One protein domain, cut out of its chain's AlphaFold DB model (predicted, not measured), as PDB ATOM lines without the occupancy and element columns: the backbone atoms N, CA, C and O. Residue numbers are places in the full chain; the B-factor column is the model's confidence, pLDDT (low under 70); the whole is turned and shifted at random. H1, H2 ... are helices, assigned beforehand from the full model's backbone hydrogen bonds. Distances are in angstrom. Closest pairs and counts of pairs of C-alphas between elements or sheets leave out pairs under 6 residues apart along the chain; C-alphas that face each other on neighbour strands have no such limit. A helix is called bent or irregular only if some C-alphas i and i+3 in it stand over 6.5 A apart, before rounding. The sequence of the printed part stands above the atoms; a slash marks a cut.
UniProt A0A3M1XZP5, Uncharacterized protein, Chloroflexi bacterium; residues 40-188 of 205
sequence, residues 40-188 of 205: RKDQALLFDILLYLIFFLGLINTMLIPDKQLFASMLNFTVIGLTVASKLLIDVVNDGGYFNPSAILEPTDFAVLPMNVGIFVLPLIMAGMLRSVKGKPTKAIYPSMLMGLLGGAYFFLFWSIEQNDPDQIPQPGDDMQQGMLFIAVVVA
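What this domain is: This is residues 40 to 188 of the 205 residues of an uncharacterized protein of Chloroflexi bacterium (UniProt A0A3M1XZP5). Four long helices, H1 to H4, stand side by side in an up-and-down bundle, each running against the one before it in the chain; H4, the longest, has H1 and H3 next to it, and H2 closes the ring between H1 and H3. A fifth, shorter helix, H5, lies outside this bundle, alongside the first part of H3 and loosely set against it. The printed part has 149 residues with five named helices, in the order H1 H2 H3 H4 H5, and no named strand; the class is all helix. The whole is compact, with a radius of gyration of the C-alphas of 16.5 A, yet elongated, spanning 55 by 34 by 23 A.

Where its parts are: H4 holds residues 141 to 163 and is 30.3 A long, from C-alpha 141 at (-31.421, 23.274, -41.716) to C-alpha 163 at (-3.654, 33.538, -35.030). H1, residues 44 to 64, is 30.5 A long and begins with C-alpha 44 at (-10.917, 34.002, -23.947). H3, residues 112 to 129, is 25.6 A long; it has a kink of 33 degrees near residue 120 and is only just irregular, with C-alphas 120 and 123 6.55 A apart. H2, residues 70 to 89, is 27.4 A long. H5, residues 175 to 188, ends with C-alpha 188 at (-7.317, 13.344, -47.081).

How they stand to each other: H4 touches H3 at a shallow tilt of 18 degrees, opposite ways, and the two form a helical hairpin; their closest C-alphas, of Phe 120 and Gly 151, are 4.2 A apart. H4 touches H1 at a shallow tilt of 22 degrees, opposite ways, with the C-alphas of Ile 54 and Met 147 closest at 5.3 A. H1 and H2 form a helical hairpin at 21 degrees, closest at the C-alphas of Phe 55 and Ile 80, 5.5 A. H2 and H3, also a helical hairpin, touch at 24 degrees, closest at the C-alphas of Val 79 and Ile 119, 5.5 A. H1 and H3 are near each other, as are H2 and H4. H5 is close to H3 but not clearly touching, the C-alphas of Pro 114 and Ile 183 being 7.3 A apart; it is apart from H1, H2 and H4. Every O i to N i+4 pair is within hydrogen-bond range in H2, H4 and H5; H1 has 16 of 17 and H3 12 of 14.

The domain as a whole: The two C-alphas farthest apart, of Gly 96 and Lys 134, are 56.3 A from each other. The printed part has no cut. The link from H1 to H2 is tight; those from H2 to H3, with 22 residues, from H3 to H4 and from H4 to H5, with 11 each, are long. The mean pLDDT of the printed part is 82.1, and residues 92 to 104 and 165 to 188 are under 70.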
ATOM      1  N   ARG A  40     -12.845  30.035 -19.467       82.06
ATOM      2  CA  ARG A  40     -11.641  30.864 -19.418       82.06
ATOM      3  C   ARG A  40     -12.030  32.293 -19.042       82.06
ATOM      4  O   ARG A  40     -13.188  32.696 -19.163       82.06
ATOM      5  N   LYS A  41     -11.060  33.057 -18.551       81.38
ATOM      6  CA  LYS A  41     -11.271  34.443 -18.123       81.38
ATOM      7  C   LYS A  41     -11.036  35.411 -19.287       81.38
ATOM      8  O   LYS A  41     -10.514  35.033 -20.331       81.38
ATOM      9  N   ASP A  42     -11.470  36.652 -19.094       81.56
ATOM     10  CA  ASP A  42     -11.159  37.789 -19.965       81.56
ATOM     11  C   ASP A  42     -11.587  37.592 -21.430       81.56
ATOM     12  O   ASP A  42     -12.725  37.200 -21.700       81.56
ATOM     13  N   GLN A  43     -10.713  37.899 -22.391       74.94
ATOM     14  CA  GLN A  43     -11.035  37.845 -23.822       74.94
ATOM     15  C   GLN A  43     -11.318  36.411 -24.299       74.94
ATOM     16  O   GLN A  43     -12.176  36.198 -25.160       74.94
ATOM     17  N   ALA A  44     -10.701  35.414 -23.658       81.56
ATOM     18  CA  ALA A  44     -10.917  34.002 -23.947       81.56
ATOM     19  C   ALA A  44     -12.332  33.512 -23.578       81.56
ATOM     20  O   ALA A  44     -12.816  32.529 -24.147       81.56
ATOM     21  N   LEU A  45     -13.035  34.214 -22.676       86.88
ATOM     22  CA  LEU A  45     -14.420  33.897 -22.311       86.88
ATOM     23  C   LEU A  45     -15.361  33.995 -23.520       86.88
ATOM     24  O   LEU A  45     -16.295  33.203 -23.653       86.88
ATOM     25  N   LEU A  46     -15.117  34.957 -24.415       89.88
ATOM     26  CA  LEU A  46     -15.932  35.137 -25.615       89.88
ATOM     27  C   LEU A  46     -15.829  33.916 -26.540       89.88
ATOM     28  O   LEU A  46     -16.846  33.445 -27.055       89.88
ATOM     29  N   PHE A  47     -14.619  33.379 -26.713       91.12
ATOM     30  CA  PHE A  47     -14.377  32.175 -27.507       91.12
ATOM     31  C   PHE A  47     -15.090  30.959 -26.916       91.12
ATOM     32  O   PHE A  47     -15.772  30.238 -27.644       91.12
ATOM     33  N   ASP A  48     -15.025  30.789 -25.596       91.19
ATOM     34  CA  ASP A  48     -15.724  29.710 -24.902       91.19
ATOM     35  C   ASP A  48     -17.242  29.791 -25.081       91.19
ATOM     36  O   ASP A  48     -17.881  28.783 -25.377       91.19
ATOM     37  N   ILE A  49     -17.832  30.986 -24.961       93.62
ATOM     38  CA  ILE A  49     -19.273  31.185 -25.178       93.62
ATOM     39  C   ILE A  49     -19.667  30.766 -26.599       93.62
ATOM     40  O   ILE A  49     -20.659  30.054 -26.777       93.62
ATOM     41  N   LEU A  50     -18.897  31.171 -27.613       95.38
ATOM     42  CA  LEU A  50     -19.165  30.798 -29.004       95.38
ATOM     43  C   LEU A  50     -19.048  29.286 -29.220       95.38
ATOM     44  O   LEU A  50     -19.948  28.686 -29.815       95.38
ATOM     45  N   LEU A  51     -17.992  28.656 -28.699       95.19
ATOM     46  CA  LEU A  51     -17.800  27.208 -28.786       95.19
ATOM     47  C   LEU A  51     -18.930  26.454 -28.073       95.19
ATOM     48  O   LEU A  51     -19.496  25.524 -28.648       95.19
ATOM     49  N   TYR A  52     -19.349  26.886 -26.882       95.38
ATOM     50  CA  TYR A  52     -20.481  26.277 -26.182       95.38
ATOM     51  C   TYR A  52     -21.788  26.411 -26.962       95.38
ATOM     52  O   TYR A  52     -22.535  25.437 -27.069       95.38
ATOM     53  N   LEU A  53     -22.064  27.568 -27.569       97.12
ATOM     54  CA  LEU A  53     -23.251  27.741 -28.409       97.12
ATOM     55  C   LEU A  53     -23.243  26.787 -29.610       97.12
ATOM     56  O   LEU A  53     -24.256  26.139 -29.878       97.12
ATOM     57  N   ILE A  54     -22.109  26.658 -30.303       97.56
ATOM     58  CA  ILE A  54     -21.964  25.729 -31.434       97.56
ATOM     59  C   ILE A  54     -22.146  24.283 -30.963       97.56
ATOM     60  O   ILE A  54     -22.859  23.514 -31.610       97.56
ATOM     61  N   PHE A  55     -21.569  23.924 -29.814       97.31
ATOM     62  CA  PHE A  55     -21.695  22.600 -29.212       97.31
ATOM     63  C   PHE A  55     -23.156  22.247 -28.896       97.31
ATOM     64  O   PHE A  55     -23.659  21.218 -29.353       97.31
ATOM     65  N   PHE A  56     -23.874  23.112 -28.173       97.56
ATOM     66  CA  PHE A  56     -25.274  22.872 -27.813       97.56
ATOM     67  C   PHE A  56     -26.192  22.850 -29.035       97.56
ATOM     68  O   PHE A  56     -27.068  21.987 -29.130       97.56
ATOM     69  N   LEU A  57     -25.976  23.745 -30.004       97.44
ATOM     70  CA  LEU A  57     -26.704  23.696 -31.271       97.44
ATOM     71  C   LEU A  57     -26.411  22.405 -32.034       97.44
ATOM     72  O   LEU A  57     -27.343  21.821 -32.578       97.44
ATOM     73  N   GLY A  58     -25.169  21.918 -32.015       97.31
ATOM     74  CA  GLY A  58     -24.792  20.625 -32.577       97.31
ATOM     75  C   GLY A  58     -25.556  19.472 -31.932       97.31
ATOM     76  O   GLY A  58     -26.111  18.636 -32.646       97.31
ATOM     77  N   LEU A  59     -25.668  19.444 -30.601       97.38
ATOM     78  CA  LEU A  59     -26.454  18.427 -29.891       97.38
ATOM     79  C   LEU A  59     -27.939  18.467 -30.271       97.38
ATOM     80  O   LEU A  59     -28.527  17.425 -30.567       97.38
ATOM     81  N   ILE A  60     -28.534  19.662 -30.323       96.88
ATOM     82  CA  ILE A  60     -29.918  19.849 -30.783       96.88
ATOM     83  C   ILE A  60     -30.058  19.371 -32.232       96.88
ATOM     84  O   ILE A  60     -31.016  18.679 -32.575       96.88
ATOM     85  N   ASN A  61     -29.091  19.705 -33.084       96.88
ATOM     86  CA  ASN A  61     -29.101  19.350 -34.492       96.88
ATOM     87  C   ASN A  61     -29.057  17.829 -34.700       96.88
ATOM     88  O   ASN A  61     -29.807  17.319 -35.530       96.88
ATOM     89  N   THR A  62     -28.296  17.082 -33.888       96.38
ATOM     90  CA  THR A  62     -28.284  15.606 -33.914       96.38
ATOM     91  C   THR A  62     -29.687  15.019 -33.749       96.38
ATOM     92  O   THR A  62     -30.026  14.058 -34.432       96.38
ATOM     93  N   MET A  63     -30.527  15.626 -32.906       96.31
ATOM     94  CA  MET A  63     -31.910  15.179 -32.672       96.31
ATOM     95  C   MET A  63     -32.872  15.564 -33.806       96.31
ATOM     96  O   MET A  63     -33.983  15.040 -33.891       96.31
ATOM     97  N   LEU A  64     -32.481  16.508 -34.666       95.88
ATOM     98  CA  LEU A  64     -33.306  17.033 -35.755       95.88
ATOM     99  C   LEU A  64     -32.930  16.463 -37.128       95.88
ATOM    100  O   LEU A  64     -33.734  16.566 -38.063       95.88
ATOM    101  N   ILE A  65     -31.729  15.895 -37.273       94.88
ATOM    102  CA  ILE A  65     -31.289  15.246 -38.509       94.88
ATOM    103  C   ILE A  65     -32.026  13.904 -38.660       94.88
ATOM    104  O   ILE A  65     -31.997  13.078 -37.754       94.88
ATOM    105  N   PRO A  66     -32.676  13.636 -39.808       92.75
ATOM    106  CA  PRO A  66     -33.331  12.353 -40.046       92.75
ATOM    107  C   PRO A  66     -32.319  11.200 -40.147       92.75
ATOM    108  O   PRO A  66     -31.364  11.307 -40.914       92.75
ATOM    109  N   ASP A  67     -32.601  10.048 -39.526       90.00
ATOM    110  CA  ASP A  67     -31.714   8.859 -39.491       90.00
ATOM    111  C   ASP A  67     -31.226   8.375 -40.866       90.00
ATOM    112  O   ASP A  67     -30.156   7.787 -41.017       90.00
ATOM    113  N   LYS A  68     -32.014   8.633 -41.914       90.38
ATOM    114  CA  LYS A  68     -31.683   8.253 -43.297       90.38
ATOM    115  C   LYS A  68     -30.551   9.090 -43.903       90.38
ATOM    116  O   LYS A  68     -30.098   8.777 -45.001       90.38
ATOM    117  N   GLN A  69     -30.113  10.154 -43.232       92.56
ATOM    118  CA  GLN A  69     -29.079  11.079 -43.697       92.56
ATOM    119  C   GLN A  69     -27.781  10.905 -42.897       92.56
ATOM    120  O   GLN A  69     -27.221  11.876 -42.396       92.56
ATOM    121  N   LEU A  70     -27.275   9.665 -42.833       93.56
ATOM    122  CA  LEU A  70     -26.077   9.289 -42.065       93.56
ATOM    123  C   LEU A  70     -24.882  10.222 -42.289       93.56
ATOM    124  O   LEU A  70     -24.193  10.570 -41.340       93.56
ATOM    125  N   PHE A  71     -24.645  10.657 -43.529       92.81
ATOM    126  CA  PHE A  71     -23.523  11.547 -43.828       92.81
ATOM    127  C   PHE A  71     -23.671  12.926 -43.167       92.81
ATOM    128  O   PHE A  71     -22.696  13.450 -42.641       92.81
ATOM    129  N   ALA A  72     -24.883  13.489 -43.131       93.06
ATOM    130  CA  ALA A  72     -25.141  14.751 -42.436       93.06
ATOM    131  C   ALA A  72     -24.957  14.589 -40.919       93.06
ATOM    132  O   ALA A  72     -24.315  15.426 -40.291       93.06
ATOM    133  N   SER A  73     -25.432  13.479 -40.343       94.50
ATOM    134  CA  SER A  73     -25.202  13.161 -38.929       94.50
ATOM    135  C   SER A  73     -23.711  13.032 -38.611       94.50
ATOM    136  O   SER A  73     -23.252  13.584 -37.617       94.50
ATOM    137  N   MET A  74     -22.935  12.357 -39.468       95.31
ATOM    138  CA  MET A  74     -21.482  12.241 -39.306       95.31
ATOM    139  C   MET A  74     -20.794  13.606 -39.348       95.31
ATOM    140  O   MET A  74     -19.967  13.876 -38.485       95.31
ATOM    141  N   LEU A  75     -21.161  14.483 -40.290       93.94
ATOM    142  CA  LEU A  75     -20.629  15.848 -40.332       93.94
ATOM    143  C   LEU A  75     -20.967  16.634 -39.061       93.94
ATOM    144  O   LEU A  75     -20.104  17.336 -38.541       93.94
ATOM    145  N   ASN A  76     -22.182  16.485 -38.529       96.81
ATOM    146  CA  ASN A  76     -22.574  17.125 -37.277       96.81
ATOM    147  C   ASN A  76     -21.723  16.637 -36.092       96.81
ATOM    148  O   ASN A  76     -21.239  17.451 -35.311       96.81
ATOM    149  N   PHE A  77     -21.485  15.324 -35.989       95.25
ATOM    150  CA  PHE A  77     -20.589  14.767 -34.971       95.25
ATOM    151  C   PHE A  77     -19.150  15.246 -35.136       95.25
ATOM    152  O   PHE A  77     -18.505  15.551 -34.137       95.25
ATOM    153  N   THR A  78     -18.657  15.362 -36.372       94.75
ATOM    154  CA  THR A  78     -17.339  15.947 -36.635       94.75
ATOM    155  C   THR A  78     -17.274  17.381 -36.129       94.75
ATOM    156  O   THR A  78     -16.321  17.714 -35.441       94.75
ATOM    157  N   VAL A  79     -18.282  18.217 -36.397       96.81
ATOM    158  CA  VAL A  79     -18.304  19.604 -35.897       96.81
ATOM    159  C   VAL A  79     -18.281  19.638 -34.375       96.81
ATOM    160  O   VAL A  79     -17.435  20.320 -33.815       96.81
ATOM    161  N   ILE A  80     -19.141  18.861 -33.706       96.69
ATOM    162  CA  ILE A  80     -19.155  18.765 -32.237       96.69
ATOM    163  C   ILE A  80     -17.778  18.339 -31.711       96.69
ATOM    164  O   ILE A  80     -17.263  18.936 -30.769       96.69
ATOM    165  N   GLY A  81     -17.165  17.333 -32.341       93.00
ATOM    166  CA  GLY A  81     -15.830  16.854 -31.991       93.00
ATOM    167  C   GLY A  81     -14.753  17.921 -32.177       93.00
ATOM    168  O   GLY A  81     -13.933  18.101 -31.286       93.00
ATOM    169  N   LEU A  82     -14.783  18.667 -33.287       94.06
ATOM    170  CA  LEU A  82     -13.861  19.779 -33.534       94.06
ATOM    171  C   LEU A  82     -14.076  20.921 -32.537       94.06
ATOM    172  O   LEU A  82     -13.100  21.501 -32.091       94.06
ATOM    173  N   THR A  83     -15.314  21.222 -32.138       94.56
ATOM    174  CA  THR A  83     -15.615  22.236 -31.115       94.56
ATOM    175  C   THR A  83     -15.048  21.849 -29.748       94.56
ATOM    176  O   THR A  83     -14.443  22.679 -29.076       94.56
ATOM    177  N   VAL A  84     -15.191  20.581 -29.345       91.69
ATOM    178  CA  VAL A  84     -14.599  20.072 -28.096       91.69
ATOM    179  C   VAL A  84     -13.073  20.047 -28.186       91.69
ATOM    180  O   VAL A  84     -12.404  20.497 -27.261       91.69
ATOM    181  N   ALA A  85     -12.518  19.569 -29.302       88.75
ATOM    182  CA  ALA A  85     -11.077  19.570 -29.537       88.75
ATOM    183  C   ALA A  85     -10.509  20.994 -29.502       88.75
ATOM    184  O   ALA A  85      -9.507  21.228 -28.846       88.75
ATOM    185  N   SER A  86     -11.185  21.956 -30.123       90.25
ATOM    186  CA  SER A  86     -10.799  23.365 -30.111       90.25
ATOM    187  C   SER A  86     -10.791  23.939 -28.689       90.25
ATOM    188  O   SER A  86      -9.817  24.565 -28.284       90.25
ATOM    189  N   LYS A  87     -11.810  23.634 -27.875       88.38
ATOM    190  CA  LYS A  87     -11.872  24.061 -26.468       88.38
ATOM    191  C   LYS A  87     -10.792  23.421 -25.582       88.38
ATOM    192  O   LYS A  87     -10.305  24.071 -24.660       88.38
ATOM    193  N   LEU A  88     -10.463  22.150 -25.802       83.81
ATOM    194  CA  LEU A  88      -9.560  21.403 -24.920       83.81
ATOM    195  C   LEU A  88      -8.093  21.469 -25.346       83.81
ATOM    196  O   LEU A  88      -7.218  21.421 -24.491       83.81
ATOM    197  N   LEU A  89      -7.819  21.530 -26.650       80.50
ATOM    198  CA  LEU A  89      -6.467  21.383 -27.187       80.50
ATOM    199  C   LEU A  89      -5.791  22.716 -27.486       80.50
ATOM    200  O   LEU A  89      -4.568  22.762 -27.432       80.50
ATOM    201  N   ILE A  90      -6.561  23.758 -27.813       79.88
ATOM    202  CA  ILE A  90      -6.021  25.050 -28.248       79.88
ATOM    203  C   ILE A  90      -5.899  25.971 -27.041       79.88
ATOM    204  O   ILE A  90      -6.921  26.320 -26.431       79.88
ATOM    205  N   ASP A  91      -4.677  26.380 -26.702       70.06
ATOM    206  CA  ASP A  91      -4.494  27.424 -25.694       70.06
ATOM    207  C   ASP A  91      -5.003  28.767 -26.218       70.06
ATOM    208  O   ASP A  91      -5.032  29.005 -27.419       70.06
ATOM    209  N   VAL A  92      -5.428  29.651 -25.327       63.50
ATOM    210  CA  VAL A  92      -5.623  31.067 -25.667       63.50
ATOM    211  C   VAL A  92      -4.721  31.839 -24.733       63.50
ATOM    212  O   VAL A  92      -4.774  31.611 -23.519       63.50
ATOM    213  N   VAL A  93      -3.879  32.707 -25.292       59.59
ATOM    214  CA  VAL A  93      -2.864  33.408 -24.511       59.59
ATOM    215  C   VAL A  93      -3.571  34.302 -23.498       59.59
ATOM    216  O   VAL A  93      -4.249  35.265 -23.840       59.59
ATOM    217  N   ASN A  94      -3.456  33.948 -22.217       54.84
ATOM    218  CA  ASN A  94      -3.949  34.799 -21.140       54.84
ATOM    219  C   ASN A  94      -2.960  35.952 -20.905       54.84
ATOM    220  O   ASN A  94      -1.778  35.839 -21.235       54.84
ATOM    221  N   ASP A  95      -3.456  37.026 -20.281       47.31
ATOM    222  CA  ASP A  95      -2.873  38.375 -20.097       47.31
ATOM    223  C   ASP A  95      -1.539  38.452 -19.294       47.31
ATOM    224  O   ASP A  95      -1.232  39.431 -18.617       47.31
ATOM    225  N   GLY A  96      -0.718  37.401 -19.331       47.12
ATOM    226  CA  GLY A  96       0.612  37.319 -18.728       47.12
ATOM    227  C   GLY A  96       1.663  36.620 -19.595       47.12
ATOM    228  O   GLY A  96       2.774  36.426 -19.113       47.12
ATOM    229  N   GLY A  97       1.345  36.223 -20.836       49.22
ATOM    230  CA  GLY A  97       2.311  35.637 -21.780       49.22
ATOM    231  C   GLY A  97       2.850  34.252 -21.393       49.22
ATOM    232  O   GLY A  97       3.822  33.786 -21.982       49.22
ATOM    233  N   TYR A  98       2.245  33.592 -20.403       45.97
ATOM    234  CA  TYR A  98       2.618  32.239 -19.994       45.97
ATOM    235  C   TYR A  98       1.655  31.217 -20.596       45.97
ATOM    236  O   TYR A  98       0.442  31.313 -20.406       45.97
ATOM    237  N   PHE A  99       2.229  30.230 -21.280       53.25
ATOM    238  CA  PHE A  99       1.525  29.084 -21.843       53.25
ATOM    239  C   PHE A  99       0.885  28.248 -20.730       53.25
ATOM    240  O   PHE A  99       1.531  27.960 -19.714       53.25
ATOM    241  N   ASN A 100      -0.372  27.847 -20.902       54.12
ATOM    242  CA  ASN A 100      -0.989  26.885 -20.005       54.12
ATOM    243  C   ASN A 100      -0.357  25.509 -20.275       54.12
ATOM    244  O   ASN A 100      -0.536  24.970 -21.366       54.12
ATOM    245  N   PRO A 101       0.332  24.878 -19.303       52.28
ATOM    246  CA  PRO A 101       0.988  23.580 -19.508       52.28
ATOM    247  C   PRO A 101       0.015  22.437 -19.856       52.28
ATOM    248  O   PRO A 101       0.452  21.324 -20.134       52.28
ATOM    249  N   SER A 102      -1.293  22.701 -19.819       53.22
ATOM    250  CA  SER A 102      -2.361  21.744 -20.112       53.22
ATOM    251  C   SER A 102      -2.806  21.745 -21.582       53.22
ATOM    252  O   SER A 102      -3.516  20.826 -21.991       53.22
ATOM    253  N   ALA A 103      -2.440  22.761 -22.371       60.00
ATOM    254  CA  ALA A 103      -2.804  22.847 -23.782       60.00
ATOM    255  C   ALA A 103      -1.757  22.156 -24.668       60.00
ATOM    256  O   ALA A 103      -0.560  22.221 -24.403       60.00
ATOM    257  N   ILE A 104      -2.220  21.462 -25.709       69.56
ATOM    258  CA  ILE A 104      -1.354  20.668 -26.599       69.56
ATOM    259  C   ILE A 104      -0.968  21.467 -27.849       69.56
ATOM    260  O   ILE A 104       0.102  21.230 -28.400       69.56
ATOM    261  N   LEU A 105      -1.841  22.371 -28.306       74.50
ATOM    262  CA  LEU A 105      -1.680  23.133 -29.542       74.50
ATOM    263  C   LEU A 105      -1.630  24.632 -29.252       74.50
ATOM    264  O   LEU A 105      -2.474  25.166 -28.523       74.50
ATOM    265  N   GLU A 106      -0.672  25.302 -29.879       77.44
ATOM    266  CA  GLU A 106      -0.556  26.757 -29.872       77.44
ATOM    267  C   GLU A 106      -1.584  27.378 -30.839       77.44
ATOM    268  O   GLU A 106      -1.904  26.777 -31.867       77.44
ATOM    269  N   PRO A 107      -2.117  28.588 -30.568       80.25
ATOM    270  CA  PRO A 107      -3.064  29.254 -31.469       80.25
ATOM    271  C   PRO A 107      -2.559  29.409 -32.910       80.25
ATOM    272  O   PRO A 107      -3.348  29.384 -33.859       80.25
ATOM    273  N   THR A 108      -1.246  29.581 -33.064       78.88
ATOM    274  CA  THR A 108      -0.553  29.798 -34.336       78.88
ATOM    275  C   THR A 108      -0.216  28.499 -35.065       78.88
ATOM    276  O   THR A 108       0.140  28.548 -36.247       78.88
ATOM    277  N   ASP A 109      -0.414  27.336 -34.434       79.12
ATOM    278  CA  ASP A 109      -0.148  26.048 -35.060       79.12
ATOM    279  C   ASP A 109      -0.981  25.859 -36.326       79.12
ATOM    280  O   ASP A 109      -2.199  26.075 -36.377       79.12
ATOM    281  N   PHE A 110      -0.339  25.324 -37.363       78.50
ATOM    282  CA  PHE A 110      -1.013  25.069 -38.632       78.50
ATOM    283  C   PHE A 110      -2.217  24.122 -38.486       78.50
ATOM    284  O   PHE A 110      -3.158  24.218 -39.268       78.50
ATOM    285  N   ALA A 111      -2.226  23.232 -37.486       81.62
ATOM    286  CA  ALA A 111      -3.341  22.323 -37.202       81.62
ATOM    287  C   ALA A 111      -4.604  23.032 -36.670       81.62
ATOM    288  O   ALA A 111      -5.714  22.528 -36.865       81.62
ATOM    289  N   VAL A 112      -4.462  24.212 -36.059       86.12
ATOM    290  CA  VAL A 112      -5.582  25.008 -35.536       86.12
ATOM    291  C   VAL A 112      -6.416  25.611 -36.666       86.12
ATOM    292  O   VAL A 112      -7.649  25.606 -36.616       86.12
ATOM    293  N   LEU A 113      -5.763  26.033 -37.754       87.56
ATOM    294  CA  LEU A 113      -6.437  26.607 -38.920       87.56
ATOM    295  C   LEU A 113      -7.523  25.687 -39.529       87.56
ATOM    296  O   LEU A 113      -8.682  26.104 -39.599       87.56
ATOM    297  N   PRO A 114      -7.227  24.445 -39.969       89.75
ATOM    298  CA  PRO A 114      -8.230  23.550 -40.540       89.75
ATOM    299  C   PRO A 114      -9.292  23.131 -39.515       89.75
ATOM    300  O   PRO A 114     -10.416  22.831 -39.919       89.75
ATOM    301  N   MET A 115      -8.979  23.128 -38.214       91.94
ATOM    302  CA  MET A 115      -9.953  22.857 -37.155       91.94
ATOM    303  C   MET A 115     -11.011  23.964 -37.100       91.94
ATOM    304  O   MET A 115     -12.204  23.678 -37.229       91.94
ATOM    305  N   ASN A 116     -10.580  25.223 -37.022       93.81
ATOM    306  CA  ASN A 116     -11.480  26.375 -36.956       93.81
ATOM    307  C   ASN A 116     -12.255  26.570 -38.271       93.81
ATOM    308  O   ASN A 116     -13.467  26.800 -38.256       93.81
ATOM    309  N   VAL A 117     -11.598  26.370 -39.419       95.00
ATOM    310  CA  VAL A 117     -12.269  26.340 -40.729       95.00
ATOM    311  C   VAL A 117     -13.305  25.214 -40.788       95.00
ATOM    312  O   VAL A 117     -14.393  25.407 -41.328       95.00
ATOM    313  N   GLY A 118     -13.014  24.044 -40.213       94.81
ATOM    314  CA  GLY A 118     -13.954  22.928 -40.125       94.81
ATOM    315  C   GLY A 118     -15.207  23.272 -39.315       94.81
ATOM    316  O   GLY A 118     -16.319  23.001 -39.771       94.81
ATOM    317  N   ILE A 119     -15.039  23.928 -38.163       97.12
ATOM    318  CA  ILE A 119     -16.144  24.407 -37.315       97.12
ATOM    319  C   ILE A 119     -17.034  25.404 -38.078       97.12
ATOM    320  O   ILE A 119     -18.253  25.370 -37.935       97.12
ATOM    321  N   PHE A 120     -16.449  26.249 -38.931       97.75
ATOM    322  CA  PHE A 120     -17.184  27.206 -39.761       97.75
ATOM    323  C   PHE A 120     -17.894  26.561 -40.967       97.75
ATOM    324  O   PHE A 120     -19.094  26.747 -41.178       97.75
ATOM    325  N   VAL A 121     -17.156  25.817 -41.792       97.88
ATOM    326  CA  VAL A 121     -17.601  25.416 -43.137       97.88
ATOM    327  C   VAL A 121     -18.489  24.174 -43.106       97.88
ATOM    328  O   VAL A 121     -19.468  24.094 -43.855       97.88
ATOM    329  N   LEU A 122     -18.189  23.193 -42.250       97.12
ATOM    330  CA  LEU A 122     -18.919  21.920 -42.239       97.12
ATOM    331  C   LEU A 122     -20.410  22.070 -41.888       97.12
ATOM    332  O   LEU A 122     -21.218  21.417 -42.558       97.12
ATOM    333  N   PRO A 123     -20.833  22.932 -40.939       97.25
ATOM    334  CA  PRO A 123     -22.255  23.173 -40.698       97.25
ATOM    335  C   PRO A 123     -22.991  23.767 -41.901       97.25
ATOM    336  O   PRO A 123     -24.138  23.400 -42.160       97.25
ATOM    337  N   LEU A 124     -22.331  24.633 -42.680       97.50
ATOM    338  CA  LEU A 124     -22.907  25.223 -43.892       97.50
ATOM    339  C   LEU A 124     -23.055  24.186 -45.011       97.50
ATOM    340  O   LEU A 124     -24.101  24.121 -45.660       97.50
ATOM    341  N   ILE A 125     -22.046  23.326 -45.197       95.31
ATOM    342  CA  ILE A 125     -22.133  22.187 -46.124       95.31
ATOM    343  C   ILE A 125     -23.286  21.272 -45.707       95.31
ATOM    344  O   ILE A 125     -24.133  20.927 -46.531       95.31
ATOM    345  N   MET A 126     -23.357  20.917 -44.423       95.75
ATOM    346  CA  MET A 126     -24.435  20.099 -43.878       95.75
ATOM    347  C   MET A 126     -25.808  20.730 -44.150       95.75
ATOM    348  O   MET A 126     -26.693  20.033 -44.645       95.75
ATOM    349  N   ALA A 127     -25.982  22.033 -43.906       95.88
ATOM    350  CA  ALA A 127     -27.235  22.738 -44.175       95.88
ATOM    351  C   ALA A 127     -27.680  22.603 -45.642       95.88
ATOM    352  O   ALA A 127     -28.854  22.337 -45.902       95.88
ATOM    353  N   GLY A 128     -26.743  22.711 -46.593       93.38
ATOM    354  CA  GLY A 128     -27.013  22.529 -48.024       93.38
ATOM    355  C   GLY A 128     -27.293  21.078 -48.440       93.38
ATOM    356  O   GLY A 128     -27.928  20.837 -49.466       93.38
ATOM    357  N   MET A 129     -26.848  20.098 -47.651       92.69
ATOM    358  CA  MET A 129     -27.058  18.674 -47.927       92.69
ATOM    359  C   MET A 129     -28.385  18.131 -47.391       92.69
ATOM    360  O   MET A 129     -28.866  17.110 -47.895       92.69
ATOM    361  N   LEU A 130     -28.967  18.777 -46.377       93.06
ATOM    362  CA  LEU A 130     -30.188  18.310 -45.731       93.06
ATOM    363  C   LEU A 130     -31.374  18.331 -46.701       93.06
ATOM    364  O   LEU A 130     -31.821  19.373 -47.174       93.06
ATOM    365  N   ARG A 131     -31.925  17.146 -46.975       86.88
ATOM    366  CA  ARG A 131     -33.057  16.979 -47.904       86.88
ATOM    367  C   ARG A 131     -34.397  17.075 -47.195       86.88
ATOM    368  O   ARG A 131     -34.482  16.793 -46.000       86.88
ATOM    369  N   SER A 132     -35.452  17.402 -47.939       85.50
ATOM    370  CA  SER A 132     -36.827  17.369 -47.436       85.50
ATOM    371  C   SER A 132     -37.266  15.944 -47.080       85.50
ATOM    372  O   SER A 132     -36.906  14.965 -47.736       85.50
ATOM    373  N   VAL A 133     -38.071  15.819 -46.024       81.12
ATOM    374  CA  VAL A 133     -38.648  14.547 -45.573       81.12
ATOM    375  C   VAL A 133     -40.163  14.668 -45.622       81.12
ATOM    376  O   VAL A 133     -40.739  15.579 -45.031       81.12
ATOM    377  N   LYS A 134     -40.824  13.750 -46.341       80.56
ATOM    378  CA  LYS A 134     -42.289  13.753 -46.538       80.56
ATOM    379  C   LYS A 134     -42.818  15.094 -47.088       80.56
ATOM    380  O   LYS A 134     -43.844  15.593 -46.638       80.56
ATOM    381  N   GLY A 135     -42.078  15.696 -48.024       83.62
ATOM    382  CA  GLY A 135     -42.447  16.967 -48.660       83.62
ATOM    383  C   GLY A 135     -42.261  18.212 -47.786       83.62
ATOM    384  O   GLY A 135     -42.599  19.302 -48.231       83.62
ATOM    385  N   LYS A 136     -41.715  18.082 -46.569       84.94
ATOM    386  CA  LYS A 136     -41.437  19.214 -45.673       84.94
ATOM    387  C   LYS A 136     -39.935  19.485 -45.573       84.94
ATOM    388  O   LYS A 136     -39.154  18.528 -45.593       84.94
ATOM    389  N   PRO A 137     -39.514  20.758 -45.457       84.31
ATOM    390  CA  PRO A 137     -38.119  21.086 -45.206       84.31
ATOM    391  C   PRO A 137     -37.675  20.485 -43.870       84.31
ATOM    392  O   PRO A 137     -38.439  20.426 -42.903       84.31
ATOM    393  N   THR A 138     -36.438  20.004 -43.832       91.88
ATOM    394  CA  THR A 138     -35.879  19.400 -42.624       91.88
ATOM    395  C   THR A 138     -35.564  20.487 -41.602       91.88
ATOM    396  O   THR A 138     -34.888  21.465 -41.907       91.88
ATOM    397  N   LYS A 139     -36.037  20.308 -40.365       94.25
ATOM    398  CA  LYS A 139     -35.880  21.304 -39.290       94.25
ATOM    399  C   LYS A 139     -34.417  21.561 -38.913       94.25
ATOM    400  O   LYS A 139     -34.114  22.664 -38.479       94.25
ATOM    401  N   ALA A 140     -33.530  20.586 -39.130       95.12
ATOM    402  CA  ALA A 140     -32.086  20.693 -38.900       95.12
ATOM    403  C   ALA A 140     -31.378  21.746 -39.779       95.12
ATOM    404  O   ALA A 140     -30.254  22.139 -39.479       95.12
ATOM    405  N   ILE A 141     -32.021  22.257 -40.838       95.44
ATOM    406  CA  ILE A 141     -31.421  23.274 -41.716       95.44
ATOM    407  C   ILE A 141     -31.097  24.555 -40.929       95.44
ATOM    408  O   ILE A 141     -29.990  25.074 -41.026       95.44
ATOM    409  N   TYR A 142     -32.030  25.031 -40.100       95.12
ATOM    410  CA  TYR A 142     -31.861  26.264 -39.324       95.12
ATOM    411  C   TYR A 142     -30.722  26.211 -38.295       95.12
ATOM    412  O   TYR A 142     -29.852  27.081 -38.360       95.12
ATOM    413  N   PRO A 143     -30.659  25.222 -37.379       96.44
ATOM    414  CA  PRO A 143     -29.539  25.126 -36.448       96.44
ATOM    415  C   PRO A 143     -28.210  24.911 -37.176       96.44
ATOM    416  O   PRO A 143     -27.224  25.510 -36.771       96.44
ATOM    417  N   SER A 144     -28.178  24.169 -38.291       97.00
ATOM    418  CA  SER A 144     -26.954  23.996 -39.092       97.00
ATOM    419  C   SER A 144     -26.433  25.325 -39.663       97.00
ATOM    420  O   SER A 144     -25.235  25.593 -39.620       97.00
ATOM    421  N   MET A 145     -27.327  26.192 -40.157       97.06
ATOM    422  CA  MET A 145     -26.947  27.529 -40.634       97.06
ATOM    423  C   MET A 145     -26.468  28.429 -39.493       97.06
ATOM    424  O   MET A 145     -25.449  29.098 -39.639       97.06
ATOM    425  N   LEU A 146     -27.167  28.427 -38.352       97.56
ATOM    426  CA  LEU A 146     -26.762  29.204 -37.177       97.56
ATOM    427  C   LEU A 146     -25.407  28.746 -36.631       97.56
ATOM    428  O   LEU A 146     -24.565  29.587 -36.337       97.56
ATOM    429  N   MET A 147     -25.168  27.435 -36.562       97.75
ATOM    430  CA  MET A 147     -23.862  26.872 -36.212       97.75
ATOM    431  C   MET A 147     -22.773  27.348 -37.168       97.75
ATOM    432  O   MET A 147     -21.703  27.722 -36.711       97.75
ATOM    433  N   GLY A 148     -23.043  27.374 -38.476       97.31
ATOM    434  CA  GLY A 148     -22.087  27.877 -39.460       97.31
ATOM    435  C   GLY A 148     -21.785  29.361 -39.268       97.31
ATOM    436  O   GLY A 148     -20.628  29.753 -39.255       97.31
ATOM    437  N   LEU A 149     -22.800  30.197 -39.043       97.88
ATOM    438  CA  LEU A 149     -22.592  31.627 -38.788       97.88
ATOM    439  C   LEU A 149     -21.807  31.879 -37.492       97.88
ATOM    440  O   LEU A 149     -20.877  32.682 -37.493       97.88
ATOM    441  N   LEU A 150     -22.140  31.169 -36.413       97.62
ATOM    442  CA  LEU A 150     -21.420  31.259 -35.141       97.62
ATOM    443  C   LEU A 150     -19.994  30.707 -35.250       97.62
ATOM    444  O   LEU A 150     -19.068  31.320 -34.731       97.62
ATOM    445  N   GLY A 151     -19.803  29.602 -35.970       96.75
ATOM    446  CA  GLY A 151     -18.489  29.036 -36.271       96.75
ATOM    447  C   GLY A 151     -17.633  29.974 -37.116       96.75
ATOM    448  O   GLY A 151     -16.437  30.081 -36.883       96.75
ATOM    449  N   GLY A 152     -18.247  30.709 -38.044       96.31
ATOM    450  CA  GLY A 152     -17.585  31.761 -38.810       96.31
ATOM    451  C   GLY A 152     -17.176  32.938 -37.934       96.31
ATOM    452  O   GLY A 152     -16.029  33.365 -37.997       96.31
ATOM    453  N   ALA A 153     -18.079  33.427 -37.078       96.38
ATOM    454  CA  ALA A 153     -17.761  34.478 -36.113       96.38
ATOM    455  C   ALA A 153     -16.603  34.060 -35.193       96.38
ATOM    456  O   ALA A 153     -15.656  34.821 -35.028       96.38
ATOM    457  N   TYR A 154     -16.640  32.830 -34.673       94.75
ATOM    458  CA  TYR A 154     -15.547  32.246 -33.901       94.75
ATOM    459  C   TYR A 154     -14.238  32.212 -34.702       94.75
ATOM    460  O   TYR A 154     -13.245  32.769 -34.248       94.75
ATOM    461  N   PHE A 155     -14.245  31.637 -35.909       94.62
ATOM    462  CA  PHE A 155     -13.058  31.531 -36.761       94.62
ATOM    463  C   PHE A 155     -12.433  32.894 -37.063       94.62
ATOM    464  O   PHE A 155     -11.235  33.054 -36.875       94.62
ATOM    465  N   PHE A 156     -13.218  33.881 -37.508       93.81
ATOM    466  CA  PHE A 156     -12.676  35.191 -37.874       93.81
ATOM    467  C   PHE A 156     -12.167  35.977 -36.665       93.81
ATOM    468  O   PHE A 156     -11.137  36.637 -36.779       93.81
ATOM    469  N   LEU A 157     -12.854  35.903 -35.519       91.19
ATOM    470  CA  LEU A 157     -12.390  36.552 -34.291       91.19
ATOM    471  C   LEU A 157     -11.109  35.896 -33.774       91.19
ATOM    472  O   LEU A 157     -10.138  36.596 -33.514       91.19
ATOM    473  N   PHE A 158     -11.086  34.564 -33.686       89.62
ATOM    474  CA  PHE A 158      -9.911  33.814 -33.249       89.62
ATOM    475  C   PHE A 158      -8.725  34.058 -34.187       89.62
ATOM    476  O   PHE A 158      -7.623  34.360 -33.742       89.62
ATOM    477  N   TRP A 159      -8.959  33.999 -35.500       89.38
ATOM    478  CA  TRP A 159      -7.922  34.256 -36.490       89.38
ATOM    479  C   TRP A 159      -7.364  35.680 -36.381       89.38
ATOM    480  O   TRP A 159      -6.155  35.869 -36.431       89.38
ATOM    481  N   SER A 160      -8.235  36.676 -36.206       87.56
ATOM    482  CA  SER A 160      -7.828  38.081 -36.131       87.56
ATOM    483  C   SER A 160      -7.081  38.440 -34.848       87.56
ATOM    484  O   SER A 160      -6.300  39.386 -34.893       87.56
ATOM    485  N   ILE A 161      -7.385  37.781 -33.727       85.56
ATOM    486  CA  ILE A 161      -6.876  38.155 -32.399       85.56
ATOM    487  C   ILE A 161      -5.704  37.262 -31.991       85.56
ATOM    488  O   ILE A 161      -4.687  37.780 -31.559       85.56
ATOM    489  N   GLU A 162      -5.823  35.945 -32.168       83.19
ATOM    490  CA  GLU A 162      -4.837  34.975 -31.669       83.19
ATOM    491  C   GLU A 162      -3.900  34.474 -32.776       83.19
ATOM    492  O   GLU A 162      -2.707  34.300 -32.567       83.19
ATOM    493  N   GLN A 163      -4.424  34.224 -33.981       75.50
ATOM    494  CA  GLN A 163      -3.654  33.538 -35.030       75.50
ATOM    495  C   GLN A 163      -2.845  34.479 -35.938       75.50
ATOM    496  O   GLN A 163      -1.905  34.044 -36.600       75.50
ATOM    497  N   ASN A 164      -3.233  35.752 -36.017       74.75
ATOM    498  CA  ASN A 164      -2.589  36.774 -36.849       74.75
ATOM    499  C   ASN A 164      -1.706  37.734 -36.026       74.75
ATOM    500  O   ASN A 164      -1.340  38.800 -36.522       74.75
ATOM    501  N   ASP A 165      -1.393  37.386 -34.776       67.06
ATOM    502  CA  ASP A 165      -0.507  38.181 -33.928       67.06
ATOM    503  C   ASP A 165       0.957  38.029 -34.404       67.06
ATOM    504  O   ASP A 165       1.500  36.917 -34.384       67.06
ATOM    505  N   PRO A 166       1.613  39.111 -34.877       58.41
ATOM    506  CA  PRO A 166       2.984  39.052 -35.383       58.41
ATOM    507  C   PRO A 166       4.018  38.657 -34.322       58.41
ATOM    508  O   PRO A 166       5.098  38.194 -34.692       58.41
ATOM    509  N   ASP A 167       3.697  38.799 -33.035       60.16
ATOM    510  CA  ASP A 167       4.621  38.501 -31.939       60.16
ATOM    511  C   ASP A 167       4.646  36.999 -31.567       60.16
ATOM    512  O   ASP A 167       5.515  36.573 -30.805       60.16
ATOM    513  N   GLN A 168       3.748  36.181 -32.139       56.97
ATOM    514  CA  GLN A 168       3.586  34.747 -31.829       56.97
ATOM    515  C   GLN A 168       3.933  33.792 -32.990       56.97
ATOM    516  O   GLN A 168       3.647  32.598 -32.912       56.97
ATOM    517  N   ILE A 169       4.534  34.285 -34.084       55.62
ATOM    518  CA  ILE A 169       4.830  33.473 -35.281       55.62
ATOM    519  C   ILE A 169       5.928  32.429 -34.971       55.62
ATOM    520  O   ILE A 169       7.081  32.819 -34.742       55.62
ATOM    521  N   PRO A 170       5.636  31.113 -35.031       53.41
ATOM    522  CA  PRO A 170       6.642  30.067 -34.862       53.41
ATOM    523  C   PRO A 170       7.629  30.067 -36.036       53.41
ATOM    524  O   PRO A 170       7.279  30.376 -37.179       53.41
ATOM    525  N   GLN A 171       8.895  29.732 -35.770       52.97
ATOM    526  CA  GLN A 171       9.897  29.650 -36.831       52.97
ATOM    527  C   GLN A 171       9.590  28.471 -37.771       52.97
ATOM    528  O   GLN A 171       9.424  27.352 -37.292       52.97
ATOM    529  N   PRO A 172       9.565  28.691 -39.101       46.69
ATOM    530  CA  PRO A 172       9.115  27.701 -40.073       46.69
ATOM    531  C   PRO A 172      10.114  26.541 -40.145       46.69
ATOM    532  O   PRO A 172      11.166  26.662 -40.777       46.69
ATOM    533  N   GLY A 173       9.800  25.414 -39.507       52.31
ATOM    534  CA  GLY A 173      10.723  24.276 -39.455       52.31
ATOM    535  C   GLY A 173      10.073  22.948 -39.084       52.31
ATOM    536  O   GLY A 173      10.152  22.001 -39.868       52.31
ATOM    537  N   ASP A 174       9.388  22.889 -37.941       52.94
ATOM    538  CA  ASP A 174       8.959  21.622 -37.317       52.94
ATOM    539  C   ASP A 174       7.421  21.448 -37.256       52.94
ATOM    540  O   ASP A 174       6.879  20.340 -37.282       52.94
ATOM    541  N   ASP A 175       6.702  22.560 -37.284       55.81
ATOM    542  CA  ASP A 175       5.257  22.772 -37.174       55.81
ATOM    543  C   ASP A 175       4.473  22.436 -38.462       55.81
ATOM    544  O   ASP A 175       3.357  21.896 -38.418       55.81
ATOM    545  N   MET A 176       5.080  22.627 -39.642       54.38
ATOM    546  CA  MET A 176       4.457  22.221 -40.912       54.38
ATOM    547  C   MET A 176       4.254  20.705 -41.020       54.38
ATOM    548  O   MET A 176       3.258  20.264 -41.602       54.38
ATOM    549  N   GLN A 177       5.158  19.882 -40.475       54.78
ATOM    550  CA  GLN A 177       5.028  18.424 -40.570       54.78
ATOM    551  C   GLN A 177       3.851  17.896 -39.743       54.78
ATOM    552  O   GLN A 177       3.103  17.047 -40.231       54.78
ATOM    553  N   GLN A 178       3.648  18.413 -38.528       52.22
ATOM    554  CA  GLN A 178       2.561  17.964 -37.656       52.22
ATOM    555  C   GLN A 178       1.186  18.386 -38.186       52.22
ATOM    556  O   GLN A 178       0.276  17.556 -38.279       52.22
ATOM    557  N   GLY A 179       1.041  19.637 -38.635       53.16
ATOM    558  CA  GLY A 179      -0.224  20.096 -39.207       53.16
ATOM    559  C   GLY A 179      -0.550  19.438 -40.559       53.16
ATOM    560  O   GLY A 179      -1.704  19.078 -40.807       53.16
ATOM    561  N   MET A 180       0.454  19.163 -41.404       54.66
ATOM    562  CA  MET A 180       0.263  18.375 -42.632       54.66
ATOM    563  C   MET A 180      -0.164  16.934 -42.335       54.66
ATOM    564  O   MET A 180      -1.036  16.408 -43.030       54.66
ATOM    565  N   LEU A 181       0.395  16.299 -41.301       56.59
ATOM    566  CA  LEU A 181      -0.016  14.960 -40.870       56.59
ATOM    567  C   LEU A 181      -1.463  14.948 -40.364       56.59
ATOM    568  O   LEU A 181      -2.221  14.057 -40.745       56.59
ATOM    569  N   PHE A 182      -1.890  15.950 -39.589       55.97
ATOM    570  CA  PHE A 182      -3.272  16.037 -39.106       55.97
ATOM    571  C   PHE A 182      -4.277  16.219 -40.254       55.97
ATOM    572  O   PHE A 182      -5.255  15.474 -40.348       55.97
ATOM    573  N   ILE A 183      -4.011  17.133 -41.197       55.19
ATOM    574  CA  ILE A 183      -4.865  17.332 -42.385       55.19
ATOM    575  C   ILE A 183      -4.879  16.079 -43.271       55.19
ATOM    576  O   ILE A 183      -5.941  15.655 -43.745       55.19
ATOM    577  N   ALA A 184      -3.720  15.450 -43.481       56.97
ATOM    578  CA  ALA A 184      -3.623  14.225 -44.266       56.97
ATOM    579  C   ALA A 184      -4.428  13.076 -43.635       56.97
ATOM    580  O   ALA A 184      -5.110  12.337 -44.350       56.97
ATOM    581  N   VAL A 185      -4.403  12.946 -42.306       59.09
ATOM    582  CA  VAL A 185      -5.089  11.869 -41.578       59.09
ATOM    583  C   VAL A 185      -6.591  12.117 -41.446       59.09
ATOM    584  O   VAL A 185      -7.380  11.200 -41.677       59.09
ATOM    585  N   VAL A 186      -7.012  13.341 -41.125       55.69
ATOM    586  CA  VAL A 186      -8.422  13.646 -40.834       55.69
ATOM    587  C   VAL A 186      -9.228  13.922 -42.105       55.69
ATOM    588  O   VAL A 186     -10.392  13.531 -42.186       55.69
ATOM    589  N   VAL A 187      -8.631  14.554 -43.122       57.22
ATOM    590  CA  VAL A 187      -9.364  15.021 -44.315       57.22
ATOM    591  C   VAL A 187      -9.018  14.204 -45.559       57.22
ATOM    592  O   VAL A 187      -9.917  13.730 -46.262       57.22
ATOM    593  N   ALA A 188      -7.728  14.004 -45.842       59.28
ATOM    594  CA  ALA A 188      -7.317  13.344 -47.081       59.28
ATOM    595  C   ALA A 188      -7.578  11.830 -47.051       59.28
ATOM    596  O   ALA A 188      -7.982  11.258 -48.063       59.28
TER     597      ALA A 188